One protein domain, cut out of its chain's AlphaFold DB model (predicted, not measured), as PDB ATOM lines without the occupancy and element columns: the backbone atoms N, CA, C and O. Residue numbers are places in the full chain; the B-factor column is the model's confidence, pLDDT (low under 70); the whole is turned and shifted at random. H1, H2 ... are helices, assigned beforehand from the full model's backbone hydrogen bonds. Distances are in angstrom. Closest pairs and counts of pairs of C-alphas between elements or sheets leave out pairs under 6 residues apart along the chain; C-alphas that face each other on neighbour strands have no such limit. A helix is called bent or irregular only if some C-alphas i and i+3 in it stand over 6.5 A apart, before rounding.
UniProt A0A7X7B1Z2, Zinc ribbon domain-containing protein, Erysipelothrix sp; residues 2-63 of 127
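Overview. This is residues 2 to 63 of the 127 residues of the protein "Zinc ribbon domain-containing protein" of Erysipelothrix sp (UniProt A0A7X7B1Z2). This is a lopsided helical hairpin: the long helix H2 makes the length of a rod, and the shorter H1 folds back side by side with its first part. Residues 47 to 63 stick out beyond H1 as a free arm. The printed part has 62 residues with two named helices, H1 then H2, and no named strand, an all-helix class. It is extended, with a radius of gyration of the C-alphas of 17.9 A and spans of 59 by 17 by 7 A.

Arrangement. Start with H2, residues 22 to 59, and look near residue 29 for its kink of 46 degrees. H1, residues 2 to 18, touches H2; their closest C-alphas, those of Phe 6 and Ala 36, are 4.2 A apart. The two form a helical hairpin at a shallow tilt of 26 degrees, running opposite ways. The O i to N i+4 pairs within hydrogen-bond range are 32 of 34 in H2 and 10 of 13 in H1.

Along the chain. Find C-alpha 22 at (104.652, 106.255, 163.095); from there H2 runs 52.7 A to C-alpha 59 at (95.193, 68.829, 127.249). H1 begins at C-alpha 2, (104.165, 86.685, 145.217), and spans 26.1 A. Both are irregular: C-alphas 27 and 30 in H2 are 7.1 A apart, and C-alphas 6 and 9 in H1 are 7.0 A apart.

Size, cuts and confidence. Look to Asp 20 and Ile 63 for the two C-alphas farthest apart, at 59.5 A. The printed part has no cut, and the link from H1 to H2 is tight, with 3 residues. The model's pLDDT is under 70 at residues 54 to 63.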
ATOM      1  N   GLY A   2     105.028  85.506 145.474       77.88
ATOM      2  CA  GLY A   2     104.165  86.685 145.217       77.88
ATOM      3  C   GLY A   2     103.174  87.051 146.338       77.88
ATOM      4  O   GLY A   2     103.058  88.219 146.689       77.88
ATOM      5  N   GLY A   3     102.542  86.059 146.978       82.69
ATOM      6  CA  GLY A   3     101.630  86.306 148.107       82.69
ATOM      7  C   GLY A   3     102.303  86.852 149.373       82.69
ATOM      8  O   GLY A   3     101.681  87.602 150.113       82.69
ATOM      9  N   ILE A   4     103.585  86.539 149.595       85.50
ATOM     10  CA  ILE A   4     104.344  87.050 150.750       85.50
ATOM     11  C   ILE A   4     104.633  88.543 150.552       85.50
ATOM     12  O   ILE A   4     104.389  89.340 151.452       85.50
ATOM     13  N   LEU A   5     105.080  88.924 149.349       84.50
ATOM     14  CA  LEU A   5     105.342  90.323 148.982       84.50
ATOM     15  C   LEU A   5     104.082  91.191 149.045       84.50
ATOM     16  O   LEU A   5     104.149  92.334 149.482       84.50
ATOM     17  N   PHE A   6     102.934  90.636 148.661       87.38
ATOM     18  CA  PHE A   6     101.656  91.335 148.747       87.38
ATOM     19  C   PHE A   6     101.158  91.518 150.189       87.38
ATOM     20  O   PHE A   6     100.626  92.574 150.516       87.38
ATOM     21  N   ALA A   7     101.328  90.517 151.057       86.88
ATOM     22  CA  ALA A   7     100.807  90.555 152.426       86.88
ATOM     23  C   ALA A   7     101.653  91.404 153.392       86.88
ATOM     24  O   ALA A   7     101.125  91.916 154.377       86.88
ATOM     25  N   LEU A   8     102.948  91.572 153.112       86.88
ATOM     26  CA  LEU A   8     103.900  92.327 153.936       86.88
ATOM     27  C   LEU A   8     103.398  93.709 154.412       86.88
ATOM     28  O   LEU A   8     103.370  93.910 155.626       86.88
ATOM     29  N   PRO A   9     102.945  94.637 153.543       84.19
ATOM     30  CA  PRO A   9     102.451  95.951 153.975       84.19
ATOM     31  C   PRO A   9     101.276  95.874 154.953       84.19
ATOM     32  O   PRO A   9     101.194  96.677 155.880       84.19
ATOM     33  N   PHE A  10     100.390  94.889 154.782       86.31
ATOM     34  CA  PHE A  10      99.214  94.696 155.636       86.31
ATOM     35  C   PHE A  10      99.561  94.156 157.025       86.31
ATOM     36  O   PHE A  10      98.733  94.221 157.926       86.31
ATOM     37  N   ILE A  11     100.780  93.647 157.213       87.44
ATOM     38  CA  ILE A  11     101.281  93.187 158.509       87.44
ATOM     39  C   ILE A  11     102.152  94.273 159.141       87.44
ATOM     40  O   ILE A  11     101.984  94.602 160.313       87.44
ATOM     41  N   THR A  12     103.070  94.864 158.372       84.94
ATOM     42  CA  THR A  12     104.064  95.803 158.906       84.94
ATOM     43  C   THR A  12     103.456  97.149 159.279       84.94
ATOM     44  O   THR A  12     103.805  97.687 160.324       84.94
ATOM     45  N   ILE A  13     102.533  97.691 158.475       84.06
ATOM     46  CA  ILE A  13     101.958  99.023 158.723       84.06
ATOM     47  C   ILE A  13     101.113  99.029 160.010       84.06
ATOM     48  O   ILE A  13     101.417  99.837 160.889       84.06
ATOM     49  N   PRO A  14     100.132  98.121 160.213       85.12
ATOM     50  CA  PRO A  14      99.359  98.094 161.457       85.12
ATOM     51  C   PRO A  14     100.225  97.820 162.690       85.12
ATOM     52  O   PRO A  14     100.024  98.435 163.733       85.12
ATOM     53  N   LEU A  15     101.229  96.945 162.568       85.62
ATOM     54  CA  LEU A  15     102.144  96.647 163.667       85.62
ATOM     55  C   LEU A  15     102.993  97.868 164.058       85.62
ATOM     56  O   LEU A  15     103.201  98.122 165.241       85.62
ATOM     57  N   SER A  16     103.453  98.655 163.081       83.56
ATOM     58  CA  SER A  16     104.183  99.903 163.339       83.56
ATOM     59  C   SER A  16     103.307 101.003 163.949       83.56
ATOM     60  O   SER A  16     103.825 101.791 164.737       83.56
ATOM     61  N   LEU A  17     102.007 101.034 163.632       81.94
ATOM     62  CA  LEU A  17     101.023 101.926 164.260       81.94
ATOM     63  C   LEU A  17     100.775 101.582 165.736       81.94
ATOM     64  O   LEU A  17     100.631 102.487 166.545       81.94
ATOM     65  N   ILE A  18     100.752 100.292 166.089       86.12
ATOM     66  CA  ILE A  18     100.560  99.833 167.477       86.12
ATOM     67  C   ILE A  18     101.800 100.108 168.343       86.12
ATOM     68  O   ILE A  18     101.681 100.303 169.546       86.12
ATOM     69  N   ASN A  19     102.991 100.111 167.743       84.50
ATOM     70  CA  ASN A  19     104.261 100.245 168.456       84.50
ATOM     71  C   ASN A  19     104.797 101.692 168.483       84.50
ATOM     72  O   ASN A  19     106.013 101.869 168.540       84.50
ATOM     73  N   ASP A  20     103.936 102.704 168.314       80.06
ATOM     74  CA  ASP A  20     104.272 104.143 168.271       80.06
ATOM     75  C   ASP A  20     105.419 104.523 167.300       80.06
ATOM     76  O   ASP A  20     106.056 105.567 167.420       80.06
ATOM     77  N   ASN A  21     105.694 103.695 166.283       82.25
ATOM     78  CA  ASN A  21     106.762 103.905 165.296       82.25
ATOM     79  C   ASN A  21     106.220 104.592 164.025       82.25
ATOM     80  O   ASN A  21     106.525 104.183 162.899       82.25
ATOM     81  N   PHE A  22     105.397 105.630 164.194       78.31
ATOM     82  CA  PHE A  22     104.652 106.255 163.095       78.31
ATOM     83  C   PHE A  22     105.564 106.877 162.019       78.31
ATOM     84  O   PHE A  22     105.290 106.733 160.828       78.31
ATOM     85  N   ASP A  23     106.703 107.457 162.405       80.44
ATOM     86  CA  ASP A  23     107.668 108.057 161.467       80.44
ATOM     87  C   ASP A  23     108.278 107.026 160.502       80.44
ATOM     88  O   ASP A  23     108.452 107.275 159.303       80.44
ATOM     89  N   LYS A  24     108.559 105.823 161.018       75.75
ATOM     90  CA  LYS A  24     109.054 104.692 160.219       75.75
ATOM     91  C   LYS A  24     107.954 104.115 159.335       75.75
ATOM     92  O   LYS A  24     108.233 103.697 158.215       75.75
ATOM     93  N   ALA A  25     106.707 104.112 159.808       73.50
ATOM     94  CA  ALA A  25     105.569 103.701 158.996       73.50
ATOM     95  C   ALA A  25     105.385 104.654 157.806       73.50
ATOM     96  O   ALA A  25     105.343 104.196 156.668       73.50
ATOM     97  N   TYR A  26     105.367 105.971 158.040       79.12
ATOM     98  CA  TYR A  26     105.144 106.979 156.999       79.12
ATOM     99  C   TYR A  26     106.195 106.939 155.882       79.12
ATOM    100  O   TYR A  26     105.860 106.968 154.699       79.12
ATOM    101  N   THR A  27     107.470 106.792 156.248       81.44
ATOM    102  CA  THR A  27     108.575 106.661 155.285       81.44
ATOM    103  C   THR A  27     108.541 105.345 154.501       81.44
ATOM    104  O   THR A  27     108.976 105.304 153.349       81.44
ATOM    105  N   PHE A  28     107.993 104.273 155.080       78.62
ATOM    106  CA  PHE A  28     107.952 102.947 154.462       78.62
ATOM    107  C   PHE A  28     106.707 102.698 153.591       78.62
ATOM    108  O   PHE A  28     106.761 101.860 152.692       78.62
ATOM    109  N   ILE A  29     105.612 103.445 153.793       80.44
ATOM    110  CA  ILE A  29     104.358 103.356 153.015       80.44
ATOM    111  C   ILE A  29     104.592 103.292 151.491       80.44
ATOM    112  O   ILE A  29     104.176 102.302 150.885       80.44
ATOM    113  N   PRO A  30     105.266 104.258 150.833       83.88
ATOM    114  CA  PRO A  30     105.382 104.254 149.370       83.88
ATOM    115  C   PRO A  30     106.136 103.028 148.833       83.88
ATOM    116  O   PRO A  30     105.740 102.449 147.820       83.88
ATOM    117  N   VAL A  31     107.179 102.585 149.538       85.88
ATOM    118  CA  VAL A  31     107.957 101.389 149.177       85.88
ATOM    119  C   VAL A  31     107.124 100.120 149.371       85.88
ATOM    120  O   VAL A  31     107.099  99.247 148.502       85.88
ATOM    121  N   ALA A  32     106.400 100.030 150.487       82.88
ATOM    122  CA  ALA A  32     105.591  98.871 150.836       82.88
ATOM    123  C   ALA A  32     104.421  98.669 149.860       82.88
ATOM    124  O   ALA A  32     104.183  97.549 149.408       82.88
ATOM    125  N   PHE A  33     103.735  99.747 149.466       84.88
ATOM    126  CA  PHE A  33     102.686  99.685 148.445       84.88
ATOM    127  C   PHE A  33     103.248  99.352 147.057       84.88
ATOM    128  O   PHE A  33     102.652  98.543 146.347       84.88
ATOM    129  N   GLY A  34     104.418  99.884 146.685       87.62
ATOM    130  CA  GLY A  34     105.097  99.509 145.437       87.62
ATOM    131  C   GLY A  34     105.388  98.005 145.354       87.62
ATOM    132  O   GLY A  34     105.065  97.356 144.358       87.62
ATOM    133  N   LEU A  35     105.914  97.422 146.435       85.69
ATOM    134  CA  LEU A  35     106.147  95.977 146.542       85.69
ATOM    135  C   LEU A  35     104.845  95.165 146.516       85.69
ATOM    136  O   LEU A  35     104.822  94.073 145.941       85.69
ATOM    137  N   ALA A  36     103.756  95.701 147.076       87.19
ATOM    138  CA  ALA A  36     102.442  95.069 147.023       87.19
ATOM    139  C   ALA A  36     101.953  94.905 145.580       87.19
ATOM    140  O   ALA A  36     101.521  93.818 145.201       87.19
ATOM    141  N   PHE A  37     102.067  95.953 144.755       89.94
ATOM    142  CA  PHE A  37     101.678  95.893 143.345       89.94
ATOM    143  C   PHE A  37     102.522  94.884 142.569       89.94
ATOM    144  O   PHE A  37     101.976  94.075 141.821       89.94
ATOM    145  N   VAL A  38     103.836  94.854 142.802       90.69
ATOM    146  CA  VAL A  38     104.716  93.830 142.216       90.69
ATOM    147  C   VAL A  38     104.261  92.425 142.628       90.69
ATOM    148  O   VAL A  38     104.111  91.545 141.778       90.69
ATOM    149  N   GLY A  39     103.967  92.211 143.913       88.94
ATOM    150  CA  GLY A  39     103.426  90.948 144.421       88.94
ATOM    151  C   GLY A  39     102.082  90.569 143.791       88.94
ATOM    152  O   GLY A  39     101.870  89.405 143.447       88.94
ATOM    153  N   PHE A  40     101.201  91.548 143.579       90.38
ATOM    154  CA  PHE A  40      99.895  91.374 142.947       90.38
ATOM    155  C   PHE A  40     100.020  90.920 141.488       90.38
ATOM    156  O   PHE A  40      99.415  89.917 141.107       90.38
ATOM    157  N   PHE A  41     100.868  91.572 140.689       92.81
ATOM    158  CA  PHE A  41     101.112  91.155 139.304       92.81
ATOM    159  C   PHE A  41     101.751  89.765 139.223       92.81
ATOM    160  O   PHE A  41     101.327  88.941 138.413       92.81
ATOM    161  N   LEU A  42     102.705  89.450 140.107       92.31
ATOM    162  CA  LEU A  42     103.283  88.105 140.195       92.31
ATOM    163  C   LEU A  42     102.237  87.045 140.572       92.31
ATOM    164  O   LEU A  42     102.309  85.917 140.083       92.31
ATOM    165  N   MET A  43     101.261  87.385 141.419       89.75
ATOM    166  CA  MET A  43     100.148  86.488 141.737       89.75
ATOM    167  C   MET A  43      99.209  86.286 140.554       89.75
ATOM    168  O   MET A  43      98.823  85.145 140.308       89.75
ATOM    169  N   ILE A  44      98.876  87.339 139.802       91.44
ATOM    170  CA  ILE A  44      98.061  87.215 138.585       91.44
ATOM    171  C   ILE A  44      98.768  86.304 137.587       91.44
ATOM    172  O   ILE A  44      98.200  85.295 137.182       91.44
ATOM    173  N   ILE A  45     100.028  86.595 137.261       91.81
ATOM    174  CA  ILE A  45     100.810  85.809 136.300       91.81
ATOM    175  C   ILE A  45     100.941  84.358 136.778       91.81
ATOM    176  O   ILE A  45     100.672  83.424 136.022       91.81
ATOM    177  N   GLY A  46     101.291  84.146 138.049       87.56
ATOM    178  CA  GLY A  46     101.414  82.807 138.622       87.56
ATOM    179  C   GLY A  46     100.093  82.032 138.627       87.56
ATOM    180  O   GLY A  46     100.077  80.835 138.334       87.56
ATOM    181  N   SER A  47      98.978  82.704 138.919       86.50
ATOM    182  CA  SER A  47      97.637  82.116 138.883       86.50
ATOM    183  C   SER A  47      97.216  81.768 137.457       86.50
ATOM    184  O   SER A  47      96.727  80.666 137.221       86.50
ATOM    185  N   SER A  48      97.486  82.645 136.488       87.81
ATOM    186  CA  SER A  48      97.211  82.410 135.069       87.81
ATOM    187  C   SER A  48      97.999  81.217 134.530       87.81
ATOM    188  O   SER A  48      97.406  80.324 133.929       87.81
ATOM    189  N   ILE A  49      99.304  81.135 134.814       87.50
ATOM    190  CA  ILE A  49     100.137  79.987 134.419       87.50
ATOM    191  C   ILE A  49      99.623  78.700 135.073       87.50
ATOM    192  O   ILE A  49      99.501  77.674 134.409       87.50
ATOM    193  N   ARG A  50      99.270  78.737 136.363       83.75
ATOM    194  CA  ARG A  50      98.732  77.567 137.070       83.75
ATOM    195  C   ARG A  50      97.349  77.158 136.550       83.75
ATOM    196  O   ARG A  50      97.053  75.967 136.524       83.75
ATOM    197  N   SER A  51      96.520  78.113 136.137       82.19
ATOM    198  CA  SER A  51      95.217  77.860 135.515       82.19
ATOM    199  C   SER A  51      95.398  77.147 134.177       82.19
ATOM    200  O   SER A  51      94.885  76.045 133.995       82.19
ATOM    201  N   LEU A  52      96.242  77.697 133.299       81.12
ATOM    202  CA  LEU A  52      96.590  77.075 132.021       81.12
ATOM    203  C   LEU A  52      97.263  75.710 132.208       81.12
ATOM    204  O   LEU A  52      96.969  74.790 131.460       81.12
ATOM    205  N   GLY A  53      98.092  75.532 133.239       75.44
ATOM    206  CA  GLY A  53      98.735  74.256 133.558       75.44
ATOM    207  C   GLY A  53      97.762  73.142 133.962       75.44
ATOM    208  O   GLY A  53      98.003  71.985 133.633       75.44
ATOM    209  N   LYS A  54      96.633  73.460 134.613       69.06
ATOM    210  CA  LYS A  54      95.580  72.466 134.905       69.06
ATOM    211  C   LYS A  54      94.908  71.976 133.626       69.06
ATOM    212  O   LYS A  54      94.710  70.776 133.460       69.06
ATOM    213  N   TYR A  55      94.610  72.898 132.712       69.81
ATOM    214  CA  TYR A  55      94.094  72.548 131.391       69.81
ATOM    215  C   TYR A  55      95.164  71.885 130.517       69.81
ATOM    216  O   TYR A  55      94.830  71.034 129.712       69.81
ATOM    217  N   GLY A  56      96.446  72.203 130.715       64.62
ATOM    218  CA  GLY A  56      97.582  71.573 130.047       64.62
ATOM    219  C   GLY A  56      97.840  70.140 130.510       64.62
ATOM    220  O   GLY A  56      98.146  69.299 129.683       64.62
ATOM    221  N   ALA A  57      97.640  69.807 131.786       60.50
ATOM    222  CA  ALA A  57      97.655  68.414 132.244       60.50
ATOM    223  C   ALA A  57      96.482  67.599 131.668       60.50
ATOM    224  O   ALA A  57      96.638  66.417 131.388       60.50
ATOM    225  N   ALA A  58      95.324  68.234 131.460       57.22
ATOM    226  CA  ALA A  58      94.174  67.622 130.792       57.22
ATOM    227  C   ALA A  58      94.269  67.647 129.247       57.22
ATOM    228  O   ALA A  58      93.566  66.894 128.580       57.22
ATOM    229  N   GLY A  59      95.113  68.515 128.680       56.66
ATOM    230  CA  GLY A  59      95.193  68.829 127.249       56.66
ATOM    231  C   GLY A  59      96.528  68.485 126.582       56.66
ATOM    232  O   GLY A  59      96.641  68.627 125.370       56.66
ATOM    233  N   SER A  60      97.528  67.994 127.320       61.81
ATOM    234  CA  SER A  60      98.831  67.555 126.789       61.81
ATOM    235  C   SER A  60      98.752  66.261 125.973       61.81
ATOM    236  O   SER A  60      99.784  65.698 125.618       61.81
ATOM    237  N   GLY A  61      97.545  65.740 125.721       55.59
ATOM    238  CA  GLY A  61      97.353  64.417 125.127       55.59
ATOM    239  C   GLY A  61      97.837  63.276 126.026       55.59
ATOM    240  O   GLY A  61      97.720  62.115 125.645       55.59
ATOM    241  N   VAL A  62      98.336  63.579 127.231       61.81
ATOM    242  CA  VAL A  62      98.579  62.587 128.272       61.81
ATOM    243  C   VAL A  62      97.219  62.237 128.847       61.81
ATOM    244  O   VAL A  62      96.752  62.802 129.834       61.81
ATOM    245  N   ILE A  63      96.557  61.295 128.179       54.06
ATOM    246  CA  ILE A  63      95.534  60.473 128.802       54.06
ATOM    247  C   ILE A  63      96.245  59.840 129.996       54.06
ATOM    248  O   ILE A  63      97.050  58.923 129.844       54.06
TER     249      ILE A  63